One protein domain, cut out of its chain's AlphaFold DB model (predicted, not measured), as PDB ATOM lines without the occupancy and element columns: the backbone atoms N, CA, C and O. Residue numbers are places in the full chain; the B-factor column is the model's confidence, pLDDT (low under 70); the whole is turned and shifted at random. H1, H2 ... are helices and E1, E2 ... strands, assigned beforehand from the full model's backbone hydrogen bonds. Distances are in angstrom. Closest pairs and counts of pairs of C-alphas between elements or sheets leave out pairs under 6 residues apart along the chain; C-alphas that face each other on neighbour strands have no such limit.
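What this domain is: This is residues 215 to 320 of the 322 residues of an uncharacterized protein of Bradyrhizobium sp. MOS001 (UniProt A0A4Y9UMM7). A small core of two parallel strands, E2 and E3, lies between helices: H1 and H2 are on one side of the pair, and H3 is on the other side, near it through its residues 313 to 317. A long link runs along the outside from E1 to H1, and two stretches stick out: residues 231 to 237, and residues 303 to 308, of which residue 308 belongs to H3. The printed part has 106 residues with three named helices and three named strands, in the order E1, H1, E2, H2, E3, H3; the class is mixed, helices and strands, with 51 residues in named elements, under half. The whole is compact, with a radius of gyration of the C-alphas of 14.3 A and spans of 41 by 32 by 28 A.

Where its parts are: Strand E1 is residues 216 to 218, beginning with C-alpha 216 at (-29.527, -4.102, -3.282). Helix H1 is residues 238 to 251, 19.9 A long from first to last C-alpha. Strand E2 is residues 265 to 268, 9.6 A long, with C-alpha 265 at (-36.599, -15.145, -9.636). Helix H2 is residues 273 to 287, 21.0 A long. Strand E3 is residues 294 to 297, 9.9 A long. Helix H3 is residues 308 to 318, 15.5 A long, ending with C-alpha 318 at (-39.734, -14.483, -21.148).

How they stand to each other: E2 and E3 are parallel neighbours, their directions 17 degrees apart; N 267 and O 295, and N 295 and O 265, are each 2.8 A apart, within hydrogen-bond range. E2, H2 and E3 form a strand-helix-strand unit, two parallel neighbour strands with a helix between them in the chain, and its crossover is right-handed. The closest C-alphas of H1 and E2 are those of Ala 250 and Val 265, 5.9 A apart. H1 and H2 touch, closest at the C-alphas of Thr 243 and Thr 276, 7.0 A apart, with a steep tilt of 51 degrees, the same way. The closest C-alphas of E3 and H3 are those of Leu 295 and Ala 317, 6.8 A apart; H3 is apart from H1 and H2. E1 pairs with no named strand, but its residues 216 to 218 pair antiparallel with residues 222 to 223. In H1, H2 and H3 every O i to N i+4 pair is within hydrogen-bond range.

The domain as a whole: The two C-alphas farthest apart are those of Gly 257 and Thr 305, at 40.8 A. The printed part has no cut. The links E1 to H1, 19 residues, and H1 to E2, 13 residues, are long. The mean pLDDT of the printed part is 92.6, and residue 320 is under 70.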
ATOM      1  N   GLU A 215     -26.521  -0.909  -5.252       89.94
ATOM      2  CA  GLU A 215     -27.877  -1.390  -5.466       89.94
ATOM      3  C   GLU A 215     -28.083  -2.724  -4.734       89.94
ATOM      4  O   GLU A 215     -27.237  -3.615  -4.785       89.94
ATOM      5  N   THR A 216     -29.211  -2.880  -4.039       93.19
ATOM      6  CA  THR A 216     -29.527  -4.102  -3.282       93.19
ATOM      7  C   THR A 216     -30.888  -4.663  -3.668       93.19
ATOM      8  O   THR A 216     -31.873  -3.925  -3.676       93.19
ATOM      9  N   VAL A 217     -30.963  -5.976  -3.887       96.00
ATOM     10  CA  VAL A 217     -32.220  -6.727  -4.034       96.00
ATOM     11  C   VAL A 217     -32.921  -6.858  -2.683       96.00
ATOM     12  O   VAL A 217     -34.126  -6.641  -2.580       96.00
ATOM     13  N   VAL A 218     -32.158  -7.149  -1.627       96.25
ATOM     14  CA  VAL A 218     -32.641  -7.144  -0.241       96.25
ATOM     15  C   VAL A 218     -31.755  -6.219   0.565       96.25
ATOM     16  O   VAL A 218     -30.545  -6.433   0.658       96.25
ATOM     17  N   LYS A 219     -32.361  -5.182   1.150       94.69
ATOM     18  CA  LYS A 219     -31.620  -4.103   1.803       94.69
ATOM     19  C   LYS A 219     -30.685  -4.641   2.894       94.69
ATOM     20  O   LYS A 219     -31.127  -5.273   3.859       94.69
ATOM     21  N   GLY A 220     -29.393  -4.348   2.732       91.44
ATOM     22  CA  GLY A 220     -28.335  -4.750   3.661       91.44
ATOM     23  C   GLY A 220     -28.096  -6.260   3.730       91.44
ATOM     24  O   GLY A 220     -27.649  -6.729   4.771       91.44
ATOM     25  N   MET A 221     -28.470  -7.019   2.689       92.56
ATOM     26  CA  MET A 221     -28.183  -8.454   2.600       92.56
ATOM     27  C   MET A 221     -27.759  -8.895   1.195       92.56
ATOM     28  O   MET A 221     -26.700  -9.487   1.063       92.56
ATOM     29  N   LEU A 222     -28.560  -8.618   0.158       94.81
ATOM     30  CA  LEU A 222     -28.259  -9.045  -1.215       94.81
ATOM     31  C   LEU A 222     -27.991  -7.833  -2.103       94.81
ATOM     32  O   LEU A 222     -28.922  -7.065  -2.363       94.81
ATOM     33  N   GLY A 223     -26.752  -7.668  -2.569       92.69
ATOM     34  CA  GLY A 223     -26.392  -6.703  -3.609       92.69
ATOM     35  C   GLY A 223     -26.830  -7.166  -5.000       92.69
ATOM     36  O   GLY A 223     -26.896  -8.363  -5.280       92.69
ATOM     37  N   ALA A 224     -27.169  -6.224  -5.876       91.12
ATOM     38  CA  ALA A 224     -27.406  -6.525  -7.284       91.12
ATOM     39  C   ALA A 224     -26.067  -6.819  -7.981       91.12
ATOM     40  O   ALA A 224     -25.102  -6.088  -7.786       91.12
ATOM     41  N   GLY A 225     -26.008  -7.885  -8.784       88.69
ATOM     42  CA  GLY A 225     -24.775  -8.301  -9.469       88.69
ATOM     43  C   GLY A 225     -23.765  -9.040  -8.584       88.69
ATOM     44  O   GLY A 225     -22.670  -9.339  -9.047       88.69
ATOM     45  N   GLU A 226     -24.123  -9.361  -7.339       91.25
ATOM     46  CA  GLU A 226     -23.239 -10.045  -6.394       91.25
ATOM     47  C   GLU A 226     -23.566 -11.533  -6.256       91.25
ATOM     48  O   GLU A 226     -24.697 -11.979  -6.471       91.25
ATOM     49  N   PHE A 227     -22.562 -12.304  -5.841       93.19
ATOM     50  CA  PHE A 227     -22.721 -13.700  -5.462       93.19
ATOM     51  C   PHE A 227     -22.925 -13.820  -3.948       93.19
ATOM     52  O   PHE A 227     -22.236 -13.179  -3.158       93.19
ATOM     53  N   THR A 228     -23.874 -14.651  -3.521       93.25
ATOM     54  CA  THR A 228     -24.132 -14.922  -2.101       93.25
ATOM     55  C   THR A 228     -24.295 -16.417  -1.883       93.25
ATOM     56  O   THR A 228     -25.060 -17.073  -2.589       93.25
ATOM     57  N   MET A 229     -23.615 -16.946  -0.866       94.56
ATOM     58  CA  MET A 229     -23.693 -18.349  -0.468       94.56
ATOM     59  C   MET A 229     -24.373 -18.478   0.897       94.56
ATOM     60  O   MET A 229     -24.015 -17.791   1.849       94.56
ATOM     61  N   ILE A 230     -25.338 -19.395   1.002       93.31
ATOM     62  CA  ILE A 230     -26.001 -19.748   2.264       93.31
ATOM     63  C   ILE A 230     -25.572 -21.166   2.644       93.31
ATOM     64  O   ILE A 230     -25.918 -22.126   1.955       93.31
ATOM     65  N   SER A 231     -24.841 -21.292   3.751       94.44
ATOM     66  CA  SER A 231     -24.321 -22.563   4.269       94.44
ATOM     67  C   SER A 231     -24.919 -22.909   5.637       94.44
ATOM     68  O   SER A 231     -25.522 -22.072   6.304       94.44
ATOM     69  N   GLY A 232     -24.805 -24.174   6.033       93.75
ATOM     70  CA  GLY A 232     -25.352 -24.703   7.281       93.75
ATOM     71  C   GLY A 232     -25.563 -26.215   7.234       93.75
ATOM     72  O   GLY A 232     -25.541 -26.827   6.163       93.75
ATOM     73  N   LEU A 233     -25.823 -26.819   8.392       94.25
ATOM     74  CA  LEU A 233     -25.978 -28.270   8.546       94.25
ATOM     75  C   LEU A 233     -27.160 -28.847   7.736       94.25
ATOM     76  O   LEU A 233     -28.123 -28.134   7.422       94.25
ATOM     77  N   PRO A 234     -27.133 -30.138   7.360       91.44
ATOM     78  CA  PRO A 234     -28.313 -30.821   6.833       91.44
ATOM     79  C   PRO A 234     -29.515 -30.636   7.770       91.44
ATOM     80  O   PRO A 234     -29.377 -30.662   8.985       91.44
ATOM     81  N   GLY A 235     -30.698 -30.374   7.211       88.31
ATOM     82  CA  GLY A 235     -31.903 -30.129   8.015       88.31
ATOM     83  C   GLY A 235     -32.005 -28.743   8.670       88.31
ATOM     84  O   GLY A 235     -33.086 -28.402   9.134       88.31
ATOM     85  N   SER A 236     -30.977 -27.885   8.612       92.62
ATOM     86  CA  SER A 236     -30.996 -26.545   9.242       92.62
ATOM     87  C   SER A 236     -31.961 -25.527   8.609       92.62
ATOM     88  O   SER A 236     -31.990 -24.365   9.000       92.62
ATOM     89  N   GLY A 237     -32.736 -25.925   7.595       92.56
ATOM     90  CA  GLY A 237     -33.738 -25.061   6.968       92.56
ATOM     91  C   GLY A 237     -33.238 -24.183   5.816       92.56
ATOM     92  O   GLY A 237     -34.028 -23.393   5.308       92.56
ATOM     93  N   LYS A 238     -32.000 -24.352   5.321       95.00
ATOM     94  CA  LYS A 238     -31.443 -23.580   4.179       95.00
ATOM     95  C   LYS A 238     -32.409 -23.458   2.997       95.00
ATOM     96  O   LYS A 238     -32.755 -22.367   2.564       95.00
ATOM     97  N   SER A 239     -32.915 -24.581   2.493       93.81
ATOM     98  CA  SER A 239     -33.833 -24.561   1.350       93.81
ATOM     99  C   SER A 239     -35.186 -23.930   1.688       93.81
ATOM    100  O   SER A 239     -35.860 -23.437   0.791       93.81
ATOM    101  N   VAL A 240     -35.608 -23.957   2.957       94.44
ATOM    102  CA  VAL A 240     -36.851 -23.309   3.405       94.44
ATOM    103  C   VAL A 240     -36.673 -21.797   3.363       94.44
ATOM    104  O   VAL A 240     -37.468 -21.123   2.712       94.44
ATOM    105  N   ILE A 241     -35.598 -21.285   3.968       95.50
ATOM    106  CA  ILE A 241     -35.325 -19.847   4.021       95.50
ATOM    107  C   ILE A 241     -35.039 -19.266   2.630       95.50
ATOM    108  O   ILE A 241     -35.550 -18.203   2.299       95.50
ATOM    109  N   VAL A 242     -34.323 -19.999   1.767       96.06
ATOM    110  CA  VAL A 242     -34.072 -19.589   0.373       96.06
ATOM    111  C   VAL A 242     -35.365 -19.585  -0.450       96.06
ATOM    112  O   VAL A 242     -35.573 -18.682  -1.255       96.06
ATOM    113  N   THR A 243     -36.263 -20.556  -0.239       96.69
ATOM    114  CA  THR A 243     -37.571 -20.574  -0.922       96.69
ATOM    115  C   THR A 243     -38.445 -19.398  -0.488       96.69
ATOM    116  O   THR A 243     -39.077 -18.762  -1.330       96.69
ATOM    117  N   ASP A 244     -38.480 -19.103   0.811       96.94
ATOM    118  CA  ASP A 244     -39.240 -17.982   1.364       96.94
ATOM    119  C   ASP A 244     -38.710 -16.634   0.848       96.94
ATOM    120  O   ASP A 244     -39.481 -15.813   0.347       96.94
ATOM    121  N   LEU A 245     -37.388 -16.456   0.861       97.62
ATOM    122  CA  LEU A 245     -36.692 -15.301   0.295       97.62
ATOM    123  C   LEU A 245     -37.015 -15.106  -1.194       97.62
ATOM    124  O   LEU A 245     -37.396 -14.013  -1.607       97.62
ATOM    125  N   ALA A 246     -36.921 -16.173  -1.993       97.44
ATOM    126  CA  ALA A 246     -37.262 -16.151  -3.414       97.44
ATOM    127  C   ALA A 246     -38.707 -15.686  -3.653       97.44
ATOM    128  O   ALA A 246     -38.962 -14.876  -4.546       97.44
ATOM    129  N   CYS A 247     -39.653 -16.158  -2.838       97.50
ATOM    130  CA  CYS A 247     -41.051 -15.755  -2.951       97.50
ATOM    131  C   CYS A 247     -41.261 -14.282  -2.578       97.50
ATOM    132  O   CYS A 247     -41.996 -13.589  -3.278       97.50
ATOM    133  N   HIS A 248     -40.598 -13.782  -1.530       98.06
ATOM    134  CA  HIS A 248     -40.663 -12.366  -1.154       98.06
ATOM    135  C   HIS A 248     -40.062 -11.450  -2.226       98.06
ATOM    136  O   HIS A 248     -40.657 -10.419  -2.531       98.06
ATOM    137  N   ILE A 249     -38.946 -11.847  -2.853       97.50
ATOM    138  CA  ILE A 249     -38.354 -11.114  -3.986       97.50
ATOM    139  C   ILE A 249     -39.319 -11.075  -5.171       97.50
ATOM    140  O   ILE A 249     -39.574 -10.002  -5.714       97.50
ATOM    141  N   ALA A 250     -39.910 -12.209  -5.546       96.75
ATOM    142  CA  ALA A 250     -40.853 -12.240  -6.660       96.75
ATOM    143  C   ALA A 250     -42.142 -11.447  -6.368       96.75
ATOM    144  O   ALA A 250     -42.683 -10.792  -7.259       96.75
ATOM    145  N   ALA A 251     -42.618 -11.473  -5.122       96.31
ATOM    146  CA  ALA A 251     -43.817 -10.760  -4.685       96.31
ATOM    147  C   ALA A 251     -43.593  -9.278  -4.350       96.31
ATOM    148  O   ALA A 251     -44.569  -8.554  -4.187       96.31
ATOM    149  N   GLY A 252     -42.343  -8.824  -4.214       95.88
ATOM    150  CA  GLY A 252     -42.038  -7.466  -3.753       95.88
ATOM    151  C   GLY A 252     -42.430  -7.214  -2.290       95.88
ATOM    152  O   GLY A 252     -42.674  -6.071  -1.906       95.88
ATOM    153  N   LEU A 253     -42.517  -8.267  -1.474       97.00
ATOM    154  CA  LEU A 253     -42.919  -8.172  -0.069       97.00
ATOM    155  C   LEU A 253     -41.699  -7.958   0.842       97.00
ATOM    156  O   LEU A 253     -40.638  -8.525   0.573       97.00
ATOM    157  N   PRO A 254     -41.827  -7.199   1.950       97.25
ATOM    158  CA  PRO A 254     -40.753  -7.067   2.929       97.25
ATOM    159  C   PRO A 254     -40.358  -8.425   3.505       97.25
ATOM    160  O   PRO A 254     -41.219  -9.189   3.933       97.25
ATOM    161  N   TRP A 255     -39.060  -8.705   3.570       97.12
ATOM    162  CA  TRP A 255     -38.549  -9.981   4.062       97.12
ATOM    163  C   TRP A 255     -37.796  -9.779   5.373       97.12
ATOM    164  O   TRP A 255     -36.806  -9.051   5.410       97.12
ATOM    165  N   MET A 256     -38.284 -10.378   6.464       95.19
ATOM    166  CA  MET A 256     -37.699 -10.236   7.811       95.19
ATOM    167  C   MET A 256     -37.450  -8.768   8.215       95.19
ATOM    168  O   MET A 256     -36.387  -8.410   8.717       95.19
ATOM    169  N   GLY A 257     -38.416  -7.888   7.924       95.44
ATOM    170  CA  GLY A 257     -38.317  -6.446   8.195       95.44
ATOM    171  C   GLY A 257     -37.441  -5.655   7.211       95.44
ATOM    172  O   GLY A 257     -37.299  -4.441   7.354       95.44
ATOM    173  N   ARG A 258     -36.866  -6.299   6.187       96.69
ATOM    174  CA  ARG A 258     -36.019  -5.651   5.173       96.69
ATOM    175  C   ARG A 258     -36.830  -5.270   3.941       96.69
ATOM    176  O   ARG A 258     -37.688  -6.024   3.486       96.69
ATOM    177  N   LYS A 259     -36.519  -4.103   3.371       96.75
ATOM    178  CA  LYS A 259     -37.061  -3.674   2.073       96.75
ATOM    179  C   LYS A 259     -36.499  -4.565   0.964       96.75
ATOM    180  O   LYS A 259     -35.294  -4.828   0.944       96.75
ATOM    181  N   VAL A 260     -37.370  -4.982   0.051       97.56
ATOM    182  CA  VAL A 260     -37.055  -5.880  -1.062       97.56
ATOM    183  C   VAL A 260     -37.390  -5.183  -2.376       97.56
ATOM    184  O   VAL A 260     -38.457  -4.582  -2.501       97.56
ATOM    185  N   LYS A 261     -36.482  -5.244  -3.353       96.06
ATOM    186  CA  LYS A 261     -36.744  -4.823  -4.732       96.06
ATOM    187  C   LYS A 261     -37.361  -6.002  -5.484       96.06
ATOM    188  O   LYS A 261     -36.744  -7.062  -5.567       96.06
ATOM    189  N   GLN A 262     -38.567  -5.815  -6.019       95.75
ATOM    190  CA  GLN A 262     -39.250  -6.866  -6.767       95.75
ATOM    191  C   GLN A 262     -38.485  -7.219  -8.050       95.75
ATOM    192  O   GLN A 262     -38.014  -6.329  -8.764       95.75
ATOM    193  N   GLY A 263     -38.392  -8.510  -8.367       94.00
ATOM    194  CA  GLY A 263     -37.724  -8.977  -9.579       94.00
ATOM    195  C   GLY A 263     -38.098 -10.401  -9.969       94.00
ATOM    196  O   GLY A 263     -38.682 -11.143  -9.181       94.00
ATOM    197  N   LEU A 264     -37.749 -10.777 -11.202       94.50
ATOM    198  CA  LEU A 264     -37.859 -12.157 -11.667       94.50
ATOM    199  C   LEU A 264     -36.893 -13.043 -10.881       94.50
ATOM    200  O   LEU A 264     -35.696 -12.766 -10.836       94.50
ATOM    201  N   VAL A 265     -37.405 -14.140 -10.331       95.75
ATOM    202  CA  VAL A 265     -36.599 -15.145  -9.636       95.75
ATOM    203  C   VAL A 265     -36.599 -16.449 -10.419       95.75
ATOM    204  O   VAL A 265     -37.651 -17.021 -10.700       95.75
ATOM    205  N   VAL A 266     -35.409 -16.953 -10.734       95.00
ATOM    206  CA  VAL A 266     -35.222 -18.299 -11.281       95.00
ATOM    207  C   VAL A 266     -34.670 -19.186 -10.170       95.00
ATOM    208  O   VAL A 266     -33.514 -19.064  -9.778       95.00
ATOM    209  N   TYR A 267     -35.511 -20.069  -9.639       95.50
ATOM    210  CA  TYR A 267     -35.143 -21.019  -8.597       95.50
ATOM    211  C   TYR A 267     -34.722 -22.349  -9.229       95.50
ATOM    212  O   TYR A 267     -35.556 -23.075  -9.772       95.50
ATOM    213  N   VAL A 268     -33.445 -22.711  -9.109       94.44
ATOM    214  CA  VAL A 268     -32.926 -24.012  -9.557       94.44
ATOM    215  C   VAL A 268     -33.043 -25.039  -8.431       94.44
ATOM    216  O   VAL A 268     -32.251 -25.064  -7.494       94.44
ATOM    217  N   ALA A 269     -34.055 -25.902  -8.500       94.12
ATOM    218  CA  ALA A 269     -34.281 -26.973  -7.536       94.12
ATOM    219  C   ALA A 269     -33.575 -28.267  -7.975       94.12
ATOM    220  O   ALA A 269     -34.222 -29.186  -8.483       94.12
ATOM    221  N   ALA A 270     -32.259 -28.331  -7.753       88.38
ATOM    222  CA  ALA A 270     -31.411 -29.457  -8.164       88.38
ATOM    223  C   ALA A 270     -31.806 -30.806  -7.526       88.38
ATOM    224  O   ALA A 270     -31.737 -31.835  -8.184       88.38
ATOM    225  N   GLU A 271     -32.271 -30.812  -6.272       86.44
ATOM    226  CA  GLU A 271     -32.589 -32.060  -5.559       86.44
ATOM    227  C   GLU A 271     -34.084 -32.422  -5.594       86.44
ATOM    228  O   GLU A 271     -34.479 -33.495  -6.044       86.44
ATOM    229  N   ARG A 272     -34.954 -31.549  -5.057       88.50
ATOM    230  CA  ARG A 272     -36.355 -31.890  -4.726       88.50
ATOM    231  C   ARG A 272     -37.362 -30.852  -5.226       88.50
ATOM    232  O   ARG A 272     -38.084 -30.252  -4.429       88.50
ATOM    233  N   LYS A 273     -37.477 -30.684  -6.550       93.81
ATOM    234  CA  LYS A 273     -38.405 -29.722  -7.189       93.81
ATOM    235  C   LYS A 273     -39.834 -29.757  -6.625       93.81
ATOM    236  O   LYS A 273     -40.333 -28.726  -6.182       93.81
ATOM    237  N   LYS A 274     -40.464 -30.937  -6.549       95.06
ATOM    238  CA  LYS A 274     -41.846 -31.079  -6.040       95.06
ATOM    239  C   LYS A 274     -42.011 -30.566  -4.602       95.06
ATOM    240  O   LYS A 274     -43.064 -30.044  -4.245       95.06
ATOM    241  N   LEU A 275     -40.988 -30.716  -3.755       94.06
ATOM    242  CA  LEU A 275     -41.028 -30.218  -2.378       94.06
ATOM    243  C   LEU A 275     -40.904 -28.690  -2.336       94.06
ATOM    244  O   LEU A 275     -41.623 -28.041  -1.577       94.06
ATOM    245  N   THR A 276     -40.034 -28.118  -3.170       95.62
ATOM    246  CA  THR A 276     -39.916 -26.665  -3.345       95.62
ATOM    247  C   THR A 276     -41.242 -26.056  -3.803       95.62
ATOM    248  O   THR A 276     -41.723 -25.108  -3.190       95.62
ATOM    249  N   GLU A 277     -41.903 -26.656  -4.797       96.25
ATOM    250  CA  GLU A 277     -43.218 -26.208  -5.275       96.25
ATOM    251  C   GLU A 277     -44.282 -26.259  -4.169       96.25
ATOM    252  O   GLU A 277     -45.044 -25.308  -4.011       96.25
ATOM    253  N   ARG A 278     -44.306 -27.309  -3.335       96.44
ATOM    254  CA  ARG A 278     -45.219 -27.386  -2.176       96.44
ATOM    255  C   ARG A 278     -45.012 -26.241  -1.183       96.44
ATOM    256  O   ARG A 278     -45.993 -25.690  -0.689       96.44
ATOM    257  N   ARG A 279     -43.762 -25.848  -0.919       95.81
ATOM    258  CA  ARG A 279     -43.448 -24.693  -0.058       95.81
ATOM    259  C   ARG A 279     -43.940 -23.386  -0.679       95.81
ATOM    260  O   ARG A 279     -44.575 -22.589   0.005       95.81
ATOM    261  N   MET A 280     -43.734 -23.203  -1.981       96.38
ATOM    262  CA  MET A 280     -44.230 -22.031  -2.713       96.38
ATOM    263  C   MET A 280     -45.766 -21.990  -2.778       96.38
ATOM    264  O   MET A 280     -46.365 -20.922  -2.679       96.38
ATOM    265  N   MET A 281     -46.436 -23.146  -2.863       96.00
ATOM    266  CA  MET A 281     -47.897 -23.225  -2.750       96.00
ATOM    267  C   MET A 281     -48.392 -22.797  -1.364       96.00
ATOM    268  O   MET A 281     -49.398 -22.089  -1.274       96.00
ATOM    269  N   ALA A 282     -47.693 -23.191  -0.296       96.56
ATOM    270  CA  ALA A 282     -48.006 -22.745   1.058       96.56
ATOM    271  C   ALA A 282     -47.814 -21.225   1.205       96.56
ATOM    272  O   ALA A 282     -48.689 -20.553   1.751       96.56
ATOM    273  N   PHE A 283     -46.734 -20.676   0.637       96.94
ATOM    274  CA  PHE A 283     -46.502 -19.231   0.573       96.94
ATOM    275  C   PHE A 283     -47.650 -18.502  -0.135       96.94
ATOM    276  O   PHE A 283     -48.237 -17.576   0.420       96.94
ATOM    277  N   ARG A 284     -48.036 -18.978  -1.326       95.88
ATOM    278  CA  ARG A 284     -49.176 -18.453  -2.090       95.88
ATOM    279  C   ARG A 284     -50.459 -18.422  -1.260       95.88
ATOM    280  O   ARG A 284     -51.151 -17.410  -1.260       95.88
ATOM    281  N   LYS A 285     -50.774 -19.509  -0.547       96.31
ATOM    282  CA  LYS A 285     -51.973 -19.586   0.303       96.31
ATOM    283  C   LYS A 285     -51.908 -18.596   1.469       96.31
ATOM    284  O   LYS A 285     -52.905 -17.949   1.756       96.31
ATOM    285  N   LYS A 286     -50.751 -18.480   2.125       96.62
ATOM    286  CA  LYS A 286     -50.548 -17.608   3.292       96.62
ATOM    287  C   LYS A 286     -50.613 -16.120   2.936       96.62
ATOM    288  O   LYS A 286     -51.205 -15.352   3.681       96.62
ATOM    289  N   HIS A 287     -49.993 -15.726   1.825       95.12
ATOM    290  CA  HIS A 287     -49.850 -14.319   1.436       95.12
ATOM    291  C   HIS A 287     -50.901 -13.850   0.417       95.12
ATOM    292  O   HIS A 287     -50.919 -12.676   0.070       95.12
ATOM    293  N   GLY A 288     -51.760 -14.743  -0.086       94.56
ATOM    294  CA  GLY A 288     -52.815 -14.392  -1.045       94.56
ATOM    295  C   GLY A 288     -52.300 -13.937  -2.418       94.56
ATOM    296  O   GLY A 288     -53.046 -13.341  -3.187       94.56
ATOM    297  N   VAL A 289     -51.035 -14.212  -2.737       92.50
ATOM    298  CA  VAL A 289     -50.364 -13.734  -3.955       92.50
ATOM    299  C   VAL A 289     -50.576 -14.676  -5.139       92.50
ATOM    300  O   VAL A 289     -50.555 -15.897  -4.992       92.50
ATOM    301  N   LYS A 290     -50.730 -14.131  -6.344       90.31
ATOM    302  CA  LYS A 290     -50.800 -14.894  -7.599       90.31
ATOM    303  C   LYS A 290     -49.878 -14.260  -8.636       90.31
ATOM    304  O   LYS A 290     -49.361 -13.174  -8.415       90.31
ATOM    305  N   ASP A 291     -49.613 -15.006  -9.704       89.00
ATOM    306  CA  ASP A 291     -48.887 -14.517 -10.884       89.00
ATOM    307  C   ASP A 291     -47.523 -13.876 -10.616       89.00
ATOM    308  O   ASP A 291     -47.076 -12.967 -11.302       89.00
ATOM    309  N   LEU A 292     -46.807 -14.432  -9.637       92.06
ATOM    310  CA  LEU A 292     -45.456 -13.992  -9.322       92.06
ATOM    311  C   LEU A 292     -44.471 -14.306 -10.465       92.06
ATOM    312  O   LEU A 292     -44.521 -15.414 -11.022       92.06
ATOM    313  N   PRO A 293     -43.508 -13.410 -10.751       93.88
ATOM    314  CA  PRO A 293     -42.396 -13.665 -11.659       93.88
ATOM    315  C   PRO A 293     -41.377 -14.600 -10.984       93.88
ATOM    316  O   PRO A 293     -40.268 -14.205 -10.634       93.88
ATOM    317  N   LEU A 294     -41.768 -15.853 -10.755       94.88
ATOM    318  CA  LEU A 294     -40.931 -16.892 -10.163       94.88
ATOM    319  C   LEU A 294     -41.014 -18.163 -11.009       94.88
ATOM    320  O   LEU A 294     -42.092 -18.733 -11.188       94.88
ATOM    321  N   LEU A 295     -39.864 -18.614 -11.506       94.69
ATOM    322  CA  LEU A 295     -39.698 -19.829 -12.299       94.69
ATOM    323  C   LEU A 295     -38.975 -20.902 -11.475       94.69
ATOM    324  O   LEU A 295     -37.907 -20.633 -10.933       94.69
ATOM    325  N   VAL A 296     -39.517 -22.124 -11.417       95.00
ATOM    326  CA  VAL A 296     -38.870 -23.267 -10.747       95.00
ATOM    327  C   VAL A 296     -38.328 -24.252 -11.777       95.00
ATOM    328  O   VAL A 296     -39.076 -24.965 -12.457       95.00
ATOM    329  N   LEU A 297     -37.007 -24.326 -11.855       93.88
ATOM    330  CA  LEU A 297     -36.281 -25.272 -12.688       93.88
ATOM    331  C   LEU A 297     -35.947 -26.529 -11.885       93.88
ATOM    332  O   LEU A 297     -35.707 -26.466 -10.684       93.88
ATOM    333  N   GLY A 298     -35.938 -27.677 -12.546       91.69
ATOM    334  CA  GLY A 298     -35.472 -28.936 -11.972       91.69
ATOM    335  C   GLY A 298     -35.067 -29.894 -13.083       91.69
ATOM    336  O   GLY A 298     -35.352 -29.624 -14.249       91.69
ATOM    337  N   GLY A 299     -34.429 -30.998 -12.710       88.25
ATOM    338  CA  GLY A 299     -33.724 -31.869 -13.650       88.25
ATOM    339  C   GLY A 299     -32.241 -31.512 -13.741       88.25
ATOM    340  O   GLY A 299     -31.769 -30.603 -13.055       88.25
ATOM    341  N   LEU A 300     -31.511 -32.258 -14.568       85.06
ATOM    342  CA  LEU A 300     -30.092 -32.023 -14.820       85.06
ATOM    343  C   LEU A 300     -29.934 -30.792 -15.714       85.06
ATOM    344  O   LEU A 300     -30.516 -30.731 -16.795       85.06
ATOM    345  N   ILE A 301     -29.161 -29.811 -15.248       86.06
ATOM    346  CA  ILE A 301     -28.871 -28.583 -15.987       86.06
ATOM    347  C   ILE A 301     -27.371 -28.536 -16.241       86.06
ATOM    348  O   ILE A 301     -26.576 -28.411 -15.317       86.06
ATOM    349  N   ASP A 302     -27.014 -28.608 -17.511       84.62
ATOM    350  CA  ASP A 302     -25.676 -28.294 -18.000       84.62
ATOM    351  C   ASP A 302     -25.558 -26.789 -18.282       84.62
ATOM    352  O   ASP A 302     -26.305 -26.256 -19.105       84.62
ATOM    353  N   MET A 303     -24.645 -26.122 -17.574       80.50
ATOM    354  CA  MET A 303     -24.283 -24.712 -17.761       80.50
ATOM    355  C   MET A 303     -22.806 -24.548 -18.157       80.50
ATOM    356  O   MET A 303     -22.300 -23.426 -18.140       80.50
ATOM    357  N   THR A 304     -22.098 -25.642 -18.453       84.56
ATOM    358  CA  THR A 304     -20.638 -25.656 -18.622       84.56
ATOM    359  C   THR A 304     -20.208 -25.946 -20.054       84.56
ATOM    360  O   THR A 304     -19.196 -25.403 -20.485       84.56
ATOM    361  N   THR A 305     -20.958 -26.758 -20.808       80.88
ATOM    362  CA  THR A 305     -20.524 -27.197 -22.149       80.88
ATOM    363  C   THR A 305     -21.127 -26.385 -23.296       80.88
ATOM    364  O   THR A 305     -20.555 -26.332 -24.383       80.88
ATOM    365  N   GLY A 306     -22.269 -25.722 -23.082       82.19
ATOM    366  CA  GLY A 306     -22.970 -25.008 -24.146       82.19
ATOM    367  C   GLY A 306     -24.079 -24.075 -23.662       82.19
ATOM    368  O   GLY A 306     -24.389 -23.975 -22.478       82.19
ATOM    369  N   THR A 307     -24.705 -23.371 -24.607       86.50
ATOM    370  CA  THR A 307     -25.715 -22.333 -24.327       86.50
ATOM    371  C   THR A 307     -27.158 -22.826 -24.418       86.50
ATOM    372  O   THR A 307     -28.079 -22.041 -24.188       86.50
ATOM    373  N   LEU A 308     -27.388 -24.108 -24.731       88.12
ATOM    374  CA  LEU A 308     -28.727 -24.664 -24.953       88.12
ATOM    375  C   LEU A 308     -29.640 -24.464 -23.735       88.12
ATOM    376  O   LEU A 308     -30.709 -23.863 -23.856       88.12
ATOM    377  N   HIS A 309     -29.213 -24.913 -22.551       88.38
ATOM    378  CA  HIS A 309     -30.022 -24.775 -21.338       88.38
ATOM    379  C   HIS A 309     -30.150 -23.322 -20.884       88.38
ATOM    380  O   HIS A 309     -31.246 -22.904 -20.520       88.38
ATOM    381  N   ALA A 310     -29.085 -22.522 -20.977       87.38
ATOM    382  CA  ALA A 310     -29.156 -21.092 -20.678       87.38
ATOM    383  C   ALA A 310     -30.196 -20.381 -21.568       87.38
ATOM    384  O   ALA A 310     -31.027 -19.612 -21.078       87.38
ATOM    385  N   THR A 311     -30.211 -20.706 -22.862       89.06
ATOM    386  CA  THR A 311     -31.179 -20.179 -23.832       89.06
ATOM    387  C   THR A 311     -32.595 -20.655 -23.514       89.06
ATOM    388  O   THR A 311     -33.524 -19.847 -23.505       89.06
ATOM    389  N   ALA A 312     -32.776 -21.937 -23.180       89.75
ATOM    390  CA  ALA A 312     -34.072 -22.488 -22.791       89.75
ATOM    391  C   ALA A 312     -34.634 -21.817 -21.524       89.75
ATOM    392  O   ALA A 312     -35.817 -21.473 -21.479       89.75
ATOM    393  N   ILE A 313     -33.786 -21.562 -20.522       90.06
ATOM    394  CA  ILE A 313     -34.157 -20.845 -19.294       90.06
ATOM    395  C   ILE A 313     -34.566 -19.407 -19.619       90.06
ATOM    396  O   ILE A 313     -35.620 -18.956 -19.168       90.06
ATOM    397  N   ALA A 314     -33.783 -18.700 -20.439       89.31
ATOM    398  CA  ALA A 314     -34.098 -17.336 -20.857       89.31
ATOM    399  C   ALA A 314     -35.423 -17.263 -21.636       89.31
ATOM    400  O   ALA A 314     -36.238 -16.371 -21.396       89.31
ATOM    401  N   MET A 315     -35.678 -18.219 -22.534       89.81
ATOM    402  CA  MET A 315     -36.947 -18.317 -23.256       89.81
ATOM    403  C   MET A 315     -38.120 -18.602 -22.310       89.81
ATOM    404  O   MET A 315     -39.151 -17.939 -22.409       89.81
ATOM    405  N   ALA A 316     -37.972 -19.539 -21.369       89.69
ATOM    406  CA  ALA A 316     -39.008 -19.856 -20.387       89.69
ATOM    407  C   ALA A 316     -39.332 -18.654 -19.483       89.69
ATOM    408  O   ALA A 316     -40.503 -18.355 -19.256       89.69
ATOM    409  N   ALA A 317     -38.307 -17.927 -19.034       88.19
ATOM    410  CA  ALA A 317     -38.451 -16.708 -18.246       88.19
ATOM    411  C   ALA A 317     -39.218 -15.598 -18.986       88.19
ATOM    412  O   ALA A 317     -39.982 -14.867 -18.365       88.19
ATOM    413  N   ARG A 318     -39.048 -15.486 -20.312       86.56
ATOM    414  CA  ARG A 318     -39.734 -14.483 -21.148       86.56
ATOM    415  C   ARG A 318     -41.197 -14.819 -21.452       86.56
ATOM    416  O   ARG A 318     -41.960 -13.916 -21.768       86.56
ATOM    417  N   ARG A 319     -41.595 -16.095 -21.385       79.94
ATOM    418  CA  ARG A 319     -42.944 -16.557 -21.775       79.94
ATOM    419  C   ARG A 319     -44.060 -16.165 -20.809       79.94
ATOM    420  O   ARG A 319     -45.219 -16.255 -21.199       79.94
ATOM    421  N   ARG A 320     -43.747 -15.770 -19.571       66.75
ATOM    422  CA  ARG A 320     -44.760 -15.313 -18.615       66.75
ATOM    423  C   ARG A 320     -44.811 -13.777 -18.643       66.75
ATOM    424  O   ARG A 320     -43.884 -13.161 -18.114       66.75
TER     425      ARG A 320